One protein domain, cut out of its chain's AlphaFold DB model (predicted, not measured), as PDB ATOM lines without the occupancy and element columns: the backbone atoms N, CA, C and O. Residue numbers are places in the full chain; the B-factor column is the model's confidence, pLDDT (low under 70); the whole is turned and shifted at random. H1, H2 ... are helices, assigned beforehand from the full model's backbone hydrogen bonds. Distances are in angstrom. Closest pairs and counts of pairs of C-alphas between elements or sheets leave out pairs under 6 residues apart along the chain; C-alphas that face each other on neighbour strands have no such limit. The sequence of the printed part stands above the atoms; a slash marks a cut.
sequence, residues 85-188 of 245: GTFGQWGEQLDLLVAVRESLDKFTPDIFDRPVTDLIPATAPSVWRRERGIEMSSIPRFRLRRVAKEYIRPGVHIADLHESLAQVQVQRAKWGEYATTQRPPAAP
ATOM      1  N   GLY A  85      -7.782  33.406 -44.109       85.44
ATOM      2  CA  GLY A  85      -6.344  33.141 -43.950       85.44
ATOM      3  C   GLY A  85      -5.713  33.838 -42.741       85.44
ATOM      4  O   GLY A  85      -4.555  33.586 -42.414       85.44
ATOM      5  N   THR A  86      -6.451  34.733 -42.079       89.06
ATOM      6  CA  THR A  86      -5.947  35.559 -40.975       89.06
ATOM      7  C   THR A  86      -6.861  35.502 -39.754       89.06
ATOM      8  O   THR A  86      -8.073  35.337 -39.873       89.06
ATOM      9  N   PHE A  87      -6.286  35.718 -38.568       86.75
ATOM     10  CA  PHE A  87      -7.044  35.774 -37.313       86.75
ATOM     11  C   PHE A  87      -8.123  36.871 -37.315       86.75
ATOM     12  O   PHE A  87      -9.215  36.665 -36.792       86.75
ATOM     13  N   GLY A  88      -7.843  38.025 -37.937       88.81
ATOM     14  CA  GLY A  88      -8.824  39.109 -38.075       88.81
ATOM     15  C   GLY A  88     -10.051  38.680 -38.880       88.81
ATOM     16  O   GLY A  88     -11.177  38.873 -38.430       88.81
ATOM     17  N   GLN A  89      -9.832  37.997 -40.009       88.81
ATOM     18  CA  GLN A  89     -10.918  37.455 -40.830       88.81
ATOM     19  C   GLN A  89     -11.750  36.411 -40.079       88.81
ATOM     20  O   GLN A  89     -12.964  36.384 -40.236       88.81
ATOM     21  N   TRP A  90     -11.145  35.584 -39.218       91.94
ATOM     22  CA  TRP A  90     -11.914  34.646 -38.387       91.94
ATOM     23  C   TRP A  90     -12.878  35.372 -37.447       91.94
ATOM     24  O   TRP A  90     -14.013  34.934 -37.277       91.94
ATOM     25  N   GLY A  91     -12.445  36.493 -36.861       91.00
ATOM     26  CA  GLY A  91     -13.304  37.344 -36.036       91.00
ATOM     27  C   GLY A  91     -14.489  37.901 -36.825       91.00
ATOM     28  O   GLY A  91     -15.632  37.759 -36.396       91.00
ATOM     29  N   GLU A  92     -14.233  38.456 -38.010       90.75
ATOM     30  CA  GLU A  92     -15.285  38.971 -38.897       90.75
ATOM     31  C   GLU A  92     -16.277  37.878 -39.328       90.75
ATOM     32  O   GLU A  92     -17.483  38.121 -39.376       90.75
ATOM     33  N   GLN A  93     -15.787  36.664 -39.597       90.75
ATOM     34  CA  GLN A  93     -16.614  35.507 -39.948       90.75
ATOM     35  C   GLN A  93     -17.494  35.049 -38.782       90.75
ATOM     36  O   GLN A  93     -18.677  34.772 -38.975       90.75
ATOM     37  N   LEU A  94     -16.952  35.001 -37.562       90.69
ATOM     38  CA  LEU A  94     -17.736  34.686 -36.366       90.69
ATOM     39  C   LEU A  94     -18.809  35.743 -36.099       90.69
ATOM     40  O   LEU A  94     -19.954  35.393 -35.813       90.69
ATOM     41  N   ASP A  95     -18.462  37.021 -36.227       91.75
ATOM     42  CA  ASP A  95     -19.414  38.118 -36.049       91.75
ATOM     43  C   ASP A  95     -20.525  38.065 -37.104       91.75
ATOM     44  O   ASP A  95     -21.695  38.273 -36.780       91.75
ATOM     45  N   LEU A  96     -20.189  37.703 -38.347       91.94
ATOM     46  CA  LEU A  96     -21.173  37.456 -39.397       91.94
ATOM     47  C   LEU A  96     -22.110  36.295 -39.036       91.94
ATOM     48  O   LEU A  96     -23.324  36.442 -39.161       91.94
ATOM     49  N   LEU A  97     -21.579  35.164 -38.562       90.44
ATOM     50  CA  LEU A  97     -22.387  34.004 -38.166       90.44
ATOM     51  C   LEU A  97     -23.357  34.336 -37.026       90.44
ATOM     52  O   LEU A  97     -24.516  33.917 -37.059       90.44
ATOM     53  N   VAL A  98     -22.905  35.107 -36.033       91.44
ATOM     54  CA  VAL A  98     -23.761  35.585 -34.938       91.44
ATOM     55  C   VAL A  98     -24.850  36.513 -35.475       91.44
ATOM     56  O   VAL A  98     -26.024  36.291 -35.186       91.44
ATOM     57  N   ALA A  99     -24.491  37.486 -36.314       91.56
ATOM     58  CA  ALA A  99     -25.445  38.430 -36.890       91.56
ATOM     59  C   ALA A  99     -26.506  37.732 -37.763       91.56
ATOM     60  O   ALA A  99     -27.688  38.068 -37.703       91.56
ATOM     61  N   VAL A 100     -26.108  36.724 -38.545       91.19
ATOM     62  CA  VAL A 100     -27.033  35.906 -39.344       91.19
ATOM     63  C   VAL A 100     -27.967  35.103 -38.442       91.19
ATOM     64  O   VAL A 100     -29.166  35.050 -38.704       91.19
ATOM     65  N   ARG A 101     -27.457  34.511 -37.356       90.12
ATOM     66  CA  ARG A 101     -28.290  33.801 -36.377       90.12
ATOM     67  C   ARG A 101     -29.346  34.724 -35.763       90.12
ATOM     68  O   ARG A 101     -30.513  34.351 -35.737       90.12
ATOM     69  N   GLU A 102     -28.965  35.931 -35.352       90.81
ATOM     70  CA  GLU A 102     -29.899  36.934 -34.816       90.81
ATOM     71  C   GLU A 102     -30.971  37.353 -35.837       90.81
ATOM     72  O   GLU A 102     -32.128  37.588 -35.477       90.81
ATOM     73  N   SER A 103     -30.622  37.421 -37.125       91.94
ATOM     74  CA  SER A 103     -31.592  37.647 -38.202       91.94
ATOM     75  C   SER A 103     -32.543  36.460 -38.380       91.94
ATOM     76  O   SER A 103     -33.749  36.656 -38.530       91.94
ATOM     77  N   LEU A 104     -32.034  35.227 -38.322       90.44
ATOM     78  CA  LEU A 104     -32.827  33.995 -38.462       90.44
ATOM     79  C   LEU A 104     -33.743  33.705 -37.260       90.44
ATOM     80  O   LEU A 104     -34.689  32.922 -37.379       90.44
ATOM     81  N   ASP A 105     -33.508  34.347 -36.117       91.06
ATOM     82  CA  ASP A 105     -34.456  34.328 -35.000       91.06
ATOM     83  C   ASP A 105     -35.750  35.088 -35.356       91.06
ATOM     84  O   ASP A 105     -36.830  34.746 -34.874       91.06
ATOM     85  N   LYS A 106     -35.658  36.089 -36.246       92.12
ATOM     86  CA  LYS A 106     -36.778  36.951 -36.666       92.12
ATOM     87  C   LYS A 106     -37.387  36.535 -38.005       92.12
ATOM     88  O   LYS A 106     -38.598  36.662 -38.189       92.12
ATOM     89  N   PHE A 107     -36.563  36.046 -38.929       93.06
ATOM     90  CA  PHE A 107     -36.952  35.723 -40.301       93.06
ATOM     91  C   PHE A 107     -36.836  34.227 -40.617       93.06
ATOM     92  O   PHE A 107     -36.100  33.482 -39.973       93.06
ATOM     93  N   THR A 108     -37.561  33.769 -41.633       90.50
ATOM     94  CA  THR A 108     -37.378  32.443 -42.228       90.50
ATOM     95  C   THR A 108     -36.066  32.392 -43.023       90.50
ATOM     96  O   THR A 108     -35.621  33.420 -43.536       90.50
ATOM     97  N   PRO A 109     -35.413  31.218 -43.135       87.62
ATOM     98  CA  PRO A 109     -34.126  31.091 -43.830       87.62
ATOM     99  C   PRO A 109     -34.177  31.513 -45.305       87.62
ATOM    100  O   PRO A 109     -33.195  32.051 -45.813       87.62
ATOM    101  N   ASP A 110     -35.338  31.370 -45.943       87.94
ATOM    102  CA  ASP A 110     -35.594  31.711 -47.347       87.94
ATOM    103  C   ASP A 110     -35.309  33.191 -47.681       87.94
ATOM    104  O   ASP A 110     -35.092  33.542 -48.844       87.94
ATOM    105  N   ILE A 111     -35.259  34.080 -46.675       89.94
ATOM    106  CA  ILE A 111     -34.906  35.496 -46.864       89.94
ATOM    107  C   ILE A 111     -33.487  35.679 -47.429       89.94
ATOM    108  O   ILE A 111     -33.216  36.671 -48.105       89.94
ATOM    109  N   PHE A 112     -32.578  34.731 -47.177       87.00
ATOM    110  CA  PHE A 112     -31.197  34.788 -47.662       87.00
ATOM    111  C   PHE A 112     -31.035  34.275 -49.103       87.00
ATOM    112  O   PHE A 112     -30.000  34.533 -49.722       87.00
ATOM    113  N   ASP A 113     -32.056  33.630 -49.674       84.31
ATOM    114  CA  ASP A 113     -32.005  33.091 -51.039       84.31
ATOM    115  C   ASP A 113     -32.349  34.153 -52.094       84.31
ATOM    116  O   ASP A 113     -31.790  34.171 -53.195       84.31
ATOM    117  N   ARG A 114     -33.236  35.099 -51.765       85.19
ATOM    118  CA  ARG A 114     -33.729  36.119 -52.708       85.19
ATOM    119  C   ARG A 114     -33.244  37.525 -52.357       85.19
ATOM    120  O   ARG A 114     -33.103  37.857 -51.184       85.19
ATOM    121  N   PRO A 115     -32.920  38.374 -53.354       85.75
ATOM    122  CA  PRO A 115     -32.498  39.749 -53.085       85.75
ATOM    123  C   PRO A 115     -33.628  40.521 -52.417       85.75
ATOM    124  O   PRO A 115     -34.745  40.572 -52.922       85.75
ATOM    125  N   VAL A 116     -33.322  41.121 -51.265       89.19
ATOM    126  CA  VAL A 116     -34.266  41.947 -50.498       89.19
ATOM    127  C   VAL A 116     -34.172  43.426 -50.882       89.19
ATOM    128  O   VAL A 116     -34.810  44.273 -50.256       89.19
ATOM    129  N   THR A 117     -33.406  43.740 -51.932       88.25
ATOM    130  CA  THR A 117     -33.168  45.095 -52.452       88.25
ATOM    131  C   THR A 117     -34.459  45.846 -52.739       88.25
ATOM    132  O   THR A 117     -34.530  47.038 -52.465       88.25
ATOM    133  N   ASP A 118     -35.494  45.142 -53.199       90.12
ATOM    134  CA  ASP A 118     -36.794  45.730 -53.543       90.12
ATOM    135  C   ASP A 118     -37.721  45.837 -52.320       90.12
ATOM    136  O   ASP A 118     -38.630  46.670 -52.271       90.12
ATOM    137  N   LEU A 119     -37.477  45.018 -51.291       91.62
ATOM    138  CA  LEU A 119     -38.258  45.008 -50.053       91.62
ATOM    139  C   LEU A 119     -37.881  46.181 -49.143       91.62
ATOM    140  O   LEU A 119     -38.759  46.770 -48.512       91.62
ATOM    141  N   ILE A 120     -36.601  46.560 -49.110       92.19
ATOM    142  CA  ILE A 120     -36.076  47.680 -48.312       92.19
ATOM    143  C   ILE A 120     -36.776  49.018 -48.629       92.19
ATOM    144  O   ILE A 120     -37.317  49.629 -47.702       92.19
ATOM    145  N   PRO A 121     -36.842  49.504 -49.888       90.06
ATOM    146  CA  PRO A 121     -37.537  50.751 -50.214       90.06
ATOM    147  C   PRO A 121     -39.059  50.629 -50.050       90.06
ATOM    148  O   PRO A 121     -39.735  51.621 -49.755       90.06
ATOM    149  N   ALA A 122     -39.619  49.422 -50.191       90.62
ATOM    150  CA  ALA A 122     -41.042  49.181 -49.972       90.62
ATOM    151  C   ALA A 122     -41.435  49.312 -48.490       90.62
ATOM    152  O   ALA A 122     -42.526  49.805 -48.178       90.62
ATOM    153  N   THR A 123     -40.571  48.889 -47.566       90.69
ATOM    154  CA  THR A 123     -40.801  48.992 -46.117       90.69
ATOM    155  C   THR A 123     -40.395  50.350 -45.549       90.69
ATOM    156  O   THR A 123     -41.021  50.773 -44.576       90.69
ATOM    157  N   ALA A 124     -39.479  51.068 -46.210       89.88
ATOM    158  CA  ALA A 124     -38.935  52.355 -45.781       89.88
ATOM    159  C   ALA A 124     -39.988  53.447 -45.470       89.88
ATOM    160  O   ALA A 124     -41.035  53.530 -46.140       89.88
ATOM    161  N   PRO A 125     -39.688  54.352 -44.512       88.00
ATOM    162  CA  PRO A 125     -40.462  55.568 -44.270       88.00
ATOM    163  C   PRO A 125     -40.540  56.487 -45.500       88.00
ATOM    164  O   PRO A 125     -39.683  56.474 -46.383       88.00
ATOM    165  N   SER A 126     -41.563  57.346 -45.546       85.88
ATOM    166  CA  SER A 126     -41.755  58.281 -46.669       85.88
ATOM    167  C   SER A 126     -40.622  59.308 -46.801       85.88
ATOM    168  O   SER A 126     -40.267  59.692 -47.912       85.88
ATOM    169  N   VAL A 127     -40.041  59.738 -45.675       88.56
ATOM    170  CA  VAL A 127     -38.910  60.683 -45.632       88.56
ATOM    171  C   VAL A 127     -37.684  60.083 -46.325       88.56
ATOM    172  O   VAL A 127     -37.228  60.633 -47.320       88.56
ATOM    173  N   TRP A 128     -37.271  58.887 -45.901       90.56
ATOM    174  CA  TRP A 128     -36.136  58.150 -46.466       90.56
ATOM    175  C   TRP A 128     -36.221  57.977 -47.990       90.56
ATOM    176  O   TRP A 128     -35.224  58.082 -48.697       90.56
ATOM    177  N   ARG A 129     -37.425  57.727 -48.529       88.50
ATOM    178  CA  ARG A 129     -37.607  57.581 -49.984       88.50
ATOM    179  C   ARG A 129     -37.457  58.897 -50.732       88.50
ATOM    180  O   ARG A 129     -36.864  58.896 -51.804       88.50
ATOM    181  N   ARG A 130     -37.998  59.990 -50.183       88.19
ATOM    182  CA  ARG A 130     -37.887  61.324 -50.791       88.19
ATOM    183  C   ARG A 130     -36.432  61.775 -50.852       88.19
ATOM    184  O   ARG A 130     -35.998  62.227 -51.900       88.19
ATOM    185  N   GLU A 131     -35.677  61.564 -49.778       90.00
ATOM    186  CA  GLU A 131     -34.239  61.877 -49.723       90.00
ATOM    187  C   GLU A 131     -33.421  61.116 -50.773       90.00
ATOM    188  O   GLU A 131     -32.420  61.623 -51.268       90.00
ATOM    189  N   ARG A 132     -33.853  59.904 -51.136       86.75
ATOM    190  CA  ARG A 132     -33.180  59.054 -52.131       86.75
ATOM    191  C   ARG A 132     -33.794  59.128 -53.530       86.75
ATOM    192  O   ARG A 132     -33.391  58.356 -54.392       86.75
ATOM    193  N   GLY A 133     -34.772  60.009 -53.754       84.50
ATOM    194  CA  GLY A 133     -35.446  60.163 -55.049       84.50
ATOM    195  C   GLY A 133     -36.222  58.923 -55.512       84.50
ATOM    196  O   GLY A 133     -36.415  58.726 -56.706       84.50
ATOM    197  N   ILE A 134     -36.647  58.055 -54.587       85.56
ATOM    198  CA  ILE A 134     -37.330  56.798 -54.921       85.56
ATOM    199  C   ILE A 134     -38.838  57.039 -54.969       85.56
ATOM    200  O   ILE A 134     -39.528  57.036 -53.940       85.56
ATOM    201  N   GLU A 135     -39.368  57.189 -56.179       80.88
ATOM    202  CA  GLU A 135     -40.806  57.208 -56.421       80.88
ATOM    203  C   GLU A 135     -41.348  55.786 -56.592       80.88
ATOM    204  O   GLU A 135     -40.823  54.962 -57.336       80.88
ATOM    205  N   MET A 136     -42.411  55.463 -55.857       78.94
ATOM    206  CA  MET A 136     -43.025  54.135 -55.882       78.94
ATOM    207  C   MET A 136     -44.540  54.268 -55.804       78.94
ATOM    208  O   MET A 136     -45.063  54.854 -54.848       78.94
ATOM    209  N   SER A 137     -45.228  53.641 -56.761       84.94
ATOM    210  CA  SER A 137     -46.686  53.510 -56.764       84.94
ATOM    211  C   SER A 137     -47.179  52.695 -55.557       84.94
ATOM    212  O   SER A 137     -46.537  51.736 -55.110       84.94
ATOM    213  N   SER A 138     -48.336  53.078 -55.014       85.06
ATOM    214  CA  SER A 138     -48.907  52.497 -53.790       85.06
ATOM    215  C   SER A 138     -49.236  51.003 -53.914       85.06
ATOM    216  O   SER A 138     -49.088  50.266 -52.938       85.06
ATOM    217  N   ILE A 139     -49.629  50.530 -55.104       87.94
ATOM    218  CA  ILE A 139     -50.047  49.134 -55.329       87.94
ATOM    219  C   ILE A 139     -48.850  48.159 -55.296       87.94
ATOM    220  O   ILE A 139     -48.883  47.227 -54.485       87.94
ATOM    221  N   PRO A 140     -47.766  48.353 -56.084       88.44
ATOM    222  CA  PRO A 140     -46.552  47.539 -55.967       88.44
ATOM    223  C   PRO A 140     -45.971  47.543 -54.550       88.44
ATOM    224  O   PRO A 140     -45.595  46.494 -54.031       88.44
ATOM    225  N   ARG A 141     -45.984  48.703 -53.879       89.75
ATOM    226  CA  ARG A 141     -45.516  48.828 -52.493       89.75
ATOM    227  C   ARG A 141     -46.289  47.926 -51.537       89.75
ATOM    228  O   ARG A 141     -45.679  47.260 -50.705       89.75
ATOM    229  N   PHE A 142     -47.618  47.910 -51.629       90.31
ATOM    230  CA  PHE A 142     -48.442  47.062 -50.771       90.31
ATOM    231  C   PHE A 142     -48.149  45.573 -50.997       90.31
ATOM    232  O   PHE A 142     -48.002  44.829 -50.027       90.31
ATOM    233  N   ARG A 143     -47.992  45.149 -52.260       91.56
ATOM    234  CA  ARG A 143     -47.630  43.763 -52.601       91.56
ATOM    235  C   ARG A 143     -46.264  43.374 -52.026       91.56
ATOM    236  O   ARG A 143     -46.183  42.380 -51.314       91.56
ATOM    237  N   LEU A 144     -45.229  44.190 -52.241       92.38
ATOM    238  CA  LEU A 144     -43.881  43.948 -51.705       92.38
ATOM    239  C   LEU A 144     -43.861  43.925 -50.170       92.38
ATOM    240  O   LEU A 144     -43.190  43.093 -49.569       92.38
ATOM    241  N   ARG A 145     -44.656  44.779 -49.512       91.44
ATOM    242  CA  ARG A 145     -44.819  44.739 -48.049       91.44
ATOM    243  C   ARG A 145     -45.473  43.448 -47.556       91.44
ATOM    244  O   ARG A 145     -45.105  42.984 -46.482       91.44
ATOM    245  N   ARG A 146     -46.432  42.873 -48.292       91.38
ATOM    246  CA  ARG A 146     -47.014  41.563 -47.941       91.38
ATOM    247  C   ARG A 146     -45.971  40.454 -48.052       91.38
ATOM    248  O   ARG A 146     -45.833  39.696 -47.104       91.38
ATOM    249  N   VAL A 147     -45.196  40.446 -49.137       92.00
ATOM    250  CA  VAL A 147     -44.084  39.500 -49.338       92.00
ATOM    251  C   VAL A 147     -43.052  39.617 -48.211       92.00
ATOM    252  O   VAL A 147     -42.660  38.618 -47.627       92.00
ATOM    253  N   ALA A 148     -42.663  40.835 -47.822       90.81
ATOM    254  CA  ALA A 148     -41.724  41.037 -46.718       90.81
ATOM    255  C   ALA A 148     -42.231  40.464 -45.380       90.81
ATOM    256  O   ALA A 148     -41.442  39.946 -44.596       90.81
ATOM    257  N   LYS A 149     -43.543  40.549 -45.117       90.75
ATOM    258  CA  LYS A 149     -44.153  40.006 -43.893       90.75
ATOM    259  C   LYS A 149     -44.241  38.481 -43.886       90.75
ATOM    260  O   LYS A 149     -44.260  37.903 -42.809       90.75
ATOM    261  N   GLU A 150     -44.290  37.846 -45.052       91.69
ATOM    262  CA  GLU A 150     -44.330  36.385 -45.184       91.69
ATOM    263  C   GLU A 150     -43.025  35.726 -44.717       91.69
ATOM    264  O   GLU A 150     -43.048  34.633 -44.159       91.69
ATOM    265  N   TYR A 151     -41.898  36.431 -44.846       90.94
ATOM    266  CA  TYR A 151     -40.611  35.974 -44.323       90.94
ATOM    267  C   TYR A 151     -40.466  36.126 -42.805       90.94
ATOM    268  O   TYR A 151     -39.457  35.700 -42.254       90.94
ATOM    269  N   ILE A 152     -41.410  36.754 -42.102       93.00
ATOM    270  CA  ILE A 152     -41.318  36.921 -40.647       93.00
ATOM    271  C   ILE A 152     -41.756  35.621 -39.973       93.00
ATOM    272  O   ILE A 152     -42.801  35.053 -40.297       93.00
ATOM    273  N   ARG A 153     -40.976  35.152 -38.995       91.69
ATOM    274  CA  ARG A 153     -41.336  33.968 -38.213       91.69
ATOM    275  C   ARG A 153     -42.627  34.235 -37.412       91.69
ATOM    276  O   ARG A 153     -42.730  35.279 -36.760       91.69
ATOM    277  N   PRO A 154     -43.592  33.294 -37.385       89.88
ATOM    278  CA  PRO A 154     -44.805  33.446 -36.585       89.88
ATOM    279  C   PRO A 154     -44.486  33.716 -35.108       89.88
ATOM    280  O   PRO A 154     -43.657  33.030 -34.515       89.88
ATOM    281  N   GLY A 155     -45.152  34.714 -34.518       86.06
ATOM    282  CA  GLY A 155     -44.988  35.088 -33.107       86.06
ATOM    283  C   GLY A 155     -43.876  36.101 -32.815       86.06
ATOM    284  O   GLY A 155     -43.771  36.553 -31.678       86.06
ATOM    285  N   VAL A 156     -43.082  36.508 -33.812       90.06
ATOM    286  CA  VAL A 156     -42.054  37.546 -33.641       90.06
ATOM    287  C   VAL A 156     -42.586  38.906 -34.083       90.06
ATOM    288  O   VAL A 156     -43.047  39.073 -35.211       90.06
ATOM    289  N   HIS A 157     -42.482  39.904 -33.203       85.75
ATOM    290  CA  HIS A 157     -42.757  41.297 -33.542       85.75
ATOM    291  C   HIS A 157     -41.448  42.048 -33.803       85.75
ATOM    292  O   HIS A 157     -40.558  42.078 -32.956       85.75
ATOM    293  N   ILE A 158     -41.340  42.692 -34.967       88.31
ATOM    294  CA  ILE A 158     -40.171  43.487 -35.358       88.31
ATOM    295  C   ILE A 158     -40.543  44.967 -35.259       88.31
ATOM    296  O   ILE A 158     -41.477  45.407 -35.925       88.31
ATOM    297  N   ALA A 159     -39.822  45.728 -34.427       85.88
ATOM    298  CA  ALA A 159     -40.070  47.159 -34.235       85.88
ATOM    299  C   ALA A 159     -39.787  47.969 -35.512       85.88
ATOM    300  O   ALA A 159     -40.645  48.728 -35.959       85.88
ATOM    301  N   ASP A 160     -38.623  47.747 -36.131       90.44
ATOM    302  CA  ASP A 160     -38.260  48.339 -37.418       90.44
ATOM    303  C   ASP A 160     -37.930  47.247 -38.448       90.44
ATOM    304  O   ASP A 160     -36.854  46.635 -38.456       90.44
ATOM    305  N   LEU A 161     -38.899  46.982 -39.327       91.50
ATOM    306  CA  LEU A 161     -38.748  46.031 -40.426       91.50
ATOM    307  C   LEU A 161     -37.784  46.546 -41.504       91.50
ATOM    308  O   LEU A 161     -37.112  45.743 -42.144       91.50
ATOM    309  N   HIS A 162     -37.720  47.860 -41.725       92.25
ATOM    310  CA  HIS A 162     -36.838  48.441 -42.733       92.25
ATOM    311  C   HIS A 162     -35.374  48.271 -42.327       92.25
ATOM    312  O   HIS A 162     -34.581  47.753 -43.115       92.25
ATOM    313  N   GLU A 163     -35.037  48.631 -41.089       92.69
ATOM    314  CA  GLU A 163     -33.681  48.473 -40.562       92.69
ATOM    315  C   GLU A 163     -33.260  46.998 -40.542       92.69
ATOM    316  O   GLU A 163     -32.179  46.649 -41.017       92.69
ATOM    317  N   SER A 164     -34.147  46.112 -40.084       93.69
ATOM    318  CA  SER A 164     -33.869  44.672 -40.039       93.69
ATOM    319  C   SER A 164     -33.598  44.089 -41.435       93.69
ATOM    320  O   SER A 164     -32.670  43.302 -41.608       93.69
ATOM    321  N   LEU A 165     -34.352  44.502 -42.462       93.81
ATOM    322  CA  LEU A 165     -34.108  44.073 -43.847       93.81
ATOM    323  C   LEU A 165     -32.810  44.658 -44.424       93.81
ATOM    324  O   LEU A 165     -32.118  43.979 -45.182       93.81
ATOM    325  N   ALA A 166     -32.454  45.891 -44.057       93.50
ATOM    326  CA  ALA A 166     -31.179  46.485 -44.448       93.50
ATOM    327  C   ALA A 166     -29.990  45.720 -43.838       93.50
ATOM    328  O   ALA A 166     -29.008  45.456 -44.535       93.50
ATOM    329  N   GLN A 167     -30.097  45.296 -42.576       93.19
ATOM    330  CA  GLN A 167     -29.093  44.450 -41.923       93.19
ATOM    331  C   GLN A 167     -28.944  43.100 -42.636       93.19
ATOM    332  O   GLN A 167     -27.821  42.700 -42.939       93.19
ATOM    333  N   VAL A 168     -30.055  42.440 -42.980       93.38
ATOM    334  CA  VAL A 168     -30.040  41.183 -43.750       93.38
ATOM    335  C   VAL A 168     -29.345  41.365 -45.102       93.38
ATOM    336  O   VAL A 168     -28.542  40.520 -45.490       93.38
ATOM    337  N   GLN A 169     -29.576  42.478 -45.803       92.69
ATOM    338  CA  GLN A 169     -28.894  42.761 -47.071       92.69
ATOM    339  C   GLN A 169     -27.373  42.890 -46.903       92.69
ATOM    340  O   GLN A 169     -26.623  42.342 -47.709       92.69
ATOM    341  N   VAL A 170     -26.907  43.581 -45.857       92.69
ATOM    342  CA  VAL A 170     -25.470  43.701 -45.550       92.69
ATOM    343  C   VAL A 170     -24.875  42.341 -45.185       92.69
ATOM    344  O   VAL A 170     -23.814  41.978 -45.690       92.69
ATOM    345  N   GLN A 171     -25.561  41.572 -44.336       92.25
ATOM    346  CA  GLN A 171     -25.148  40.218 -43.959       92.25
ATOM    347  C   GLN A 171     -25.050  39.317 -45.191       92.25
ATOM    348  O   GLN A 171     -24.065  38.605 -45.343       92.25
ATOM    349  N   ARG A 172     -26.021  39.391 -46.105       89.81
ATOM    350  CA  ARG A 172     -26.029  38.602 -47.337       89.81
ATOM    351  C   ARG A 172     -24.888  38.972 -48.279       89.81
ATOM    352  O   ARG A 172     -24.269  38.074 -48.837       89.81
ATOM    353  N   ALA A 173     -24.607  40.264 -48.447       89.69
ATOM    354  CA  ALA A 173     -23.479  40.715 -49.259       89.69
ATOM    355  C   ALA A 173     -22.160  40.130 -48.728       89.69
ATOM    356  O   ALA A 173     -21.437  39.483 -49.478       89.69
ATOM    357  N   LYS A 174     -21.924  40.238 -47.411       89.12
ATOM    358  CA  LYS A 174     -20.759  39.630 -46.747       89.12
ATOM    359  C   LYS A 174     -20.754  38.104 -46.836       89.12
ATOM    360  O   LYS A 174     -19.705  37.496 -46.995       89.12
ATOM    361  N   TRP A 175     -21.919  37.468 -46.744       88.31
ATOM    362  CA  TRP A 175     -22.041  36.019 -46.886       88.31
ATOM    363  C   TRP A 175     -21.624  35.559 -48.284       88.31
ATOM    364  O   TRP A 175     -20.912  34.571 -48.406       88.31
ATOM    365  N   GLY A 176     -22.004  36.301 -49.327       84.31
ATOM    366  CA  GLY A 176     -21.610  36.012 -50.707       84.31
ATOM    367  C   GLY A 176     -20.097  36.051 -50.949       84.31
ATOM    368  O   GLY A 176     -19.618  35.348 -51.831       84.31
ATOM    369  N   GLU A 177     -19.342  36.817 -50.158       86.00
ATOM    370  CA  GLU A 177     -17.874  36.865 -50.237       86.00
ATOM    371  C   GLU A 177     -17.209  35.608 -49.648       86.00
ATOM    372  O   GLU A 177     -16.131  35.216 -50.094       86.00
ATOM    373  N   TYR A 178     -17.846  34.966 -48.662       82.81
ATOM    374  CA  TYR A 178     -17.280  33.828 -47.927       82.81
ATOM    375  C   TYR A 178     -17.902  32.472 -48.275       82.81
ATOM    376  O   TYR A 178     -17.289  31.440 -48.006       82.81
ATOM    377  N   ALA A 179     -19.116  32.436 -48.817       78.62
ATOM    378  CA  ALA A 179     -19.843  31.196 -49.060       78.62
ATOM    379  C   ALA A 179     -19.167  30.345 -50.144       78.62
ATOM    380  O   ALA A 179     -18.937  30.804 -51.261       78.62
ATOM    381  N   THR A 180     -18.903  29.072 -49.840       70.69
ATOM    382  CA  THR A 180     -18.406  28.105 -50.837       70.69
ATOM    383  C   THR A 180     -19.535  27.472 -51.644       70.69
ATOM    384  O   THR A 180     -19.301  26.943 -52.729       70.69
ATOM    385  N   THR A 181     -20.769  27.539 -51.138       62.66
ATOM    386  CA  THR A 181     -21.967  26.973 -51.767       62.66
ATOM    387  C   THR A 181     -23.075  28.022 -51.830       62.66
ATOM    388  O   THR A 181     -23.215  28.835 -50.923       62.66
ATOM    389  N   GLN A 182     -23.939  27.962 -52.848       57.75
ATOM    390  CA  GLN A 182     -25.137  28.816 -52.963       57.75
ATOM    391  C   GLN A 182     -26.269  28.450 -51.978       57.75
ATOM    392  O   GLN A 182     -27.409  28.870 -52.156       57.75
ATOM    393  N   ARG A 183     -25.991  27.623 -50.964       57.19
ATOM    394  CA  ARG A 183     -26.987  27.163 -49.991       57.19
ATOM    395  C   ARG A 183     -27.155  28.229 -48.899       57.19
ATOM    396  O   ARG A 183     -26.145  28.807 -48.491       57.19
ATOM    397  N   PRO A 184     -28.377  28.475 -48.392       56.91
ATOM    398  CA  PRO A 184     -28.580  29.429 -47.310       56.91
ATOM    399  C   PRO A 184     -27.751  29.051 -46.075       56.91
ATOM    400  O   PRO A 184     -27.501  27.859 -45.846       56.91
ATOM    401  N   PRO A 185     -27.348  30.044 -45.262       58.69
ATOM    402  CA  PRO A 185     -26.623  29.806 -44.024       58.69
ATOM    403  C   PRO A 185     -27.422  28.858 -43.127       58.69
ATOM    404  O   PRO A 185     -28.427  29.238 -42.523       58.69
ATOM    405  N   ALA A 186     -26.970  27.612 -43.004       52.00
ATOM    406  CA  ALA A 186     -27.436  26.732 -41.948       52.00
ATOM    407  C   ALA A 186     -26.803  27.221 -40.641       52.00
ATOM    408  O   ALA A 186     -25.730  26.769 -40.245       52.00
ATOM    409  N   ALA A 187     -27.435  28.199 -39.985       48.94
ATOM    410  CA  ALA A 187     -26.990  28.622 -38.665       48.94
ATOM    411  C   ALA A 187     -27.046  27.412 -37.712       48.94
ATOM    412  O   ALA A 187     -28.059  26.697 -37.699       48.94
ATOM    413  N   PRO A 188     -25.985  27.154 -36.926       43.25
ATOM    414  CA  PRO A 188     -25.940  26.000 -36.042       43.25
ATOM    415  C   PRO A 188     -27.114  26.061 -35.058       43.25
ATOM    416  O   PRO A 188     -27.234  26.979 -34.240       43.25
TER     417      PRO A 188
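This is residues 85 to 188 of the 245 residues of a protein of Arthrobacter deserti (UniProt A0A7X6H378). Two long helices, H1 and H6, pack aslant on each other in one half of the domain, and H5 with the short H3 and H4 makes the other half. The first turns of H6 reach H3 and join the halves; residues 85 to 91 stick out at one end, and residues 179 to 188 fold back after H6. The printed part has 104 residues with six named helices, H1 to H6, and no named strand: all helix. It is only just compact, close to loose, with a radius of gyration of the C-alphas of 15.1 A and spans of 47 by 31 by 25 A.

H1, residues 87 to 106, touches H6, residues 161 to 178, with residues 96 to 103 alone, at a steep tilt of 39 degrees, opposite ways; the closest C-alphas, of Val 100 and Gln 171, are 6.6 A apart. H2, residues 109 to 112, is close to but not clearly touching H6, with C-alphas of Phe 112 and Arg 172 closest at 6.4 A. H3, residues 119 to 123, touches H5, residues 138 to 150, closest at the C-alphas of Ala 122 and Arg 141, 5.1 A. H3 touches residues 161 to 166 of H6 alone, closest at the C-alphas of Thr 123 and His 162, 5.2 A. H4, residues 126 to 131, touches no helix; the C-alphas of Pro 121 and Arg 129, its closest pair with H3, are 6.8 A apart. H1 and H5 are apart. Every O i to N i+4 pair is within hydrogen-bond range in H3, H4 and H5, 15 of 16 in H1 and 13 of 14 in H6; H2 is too short for one.

H1 runs 29.8 A from C-alpha 87 at (-7.044, 35.774, -37.313). H5 is 18.8 A long; H6, 25.8 A, ends with C-alpha 178 at (-17.280, 33.828, -47.927).

The C-alphas farthest apart, of Phe 87 and Ile 139, are 48.5 A apart. The printed part has no cut, and no link is long. Residues 181 to 188 have pLDDT under 70.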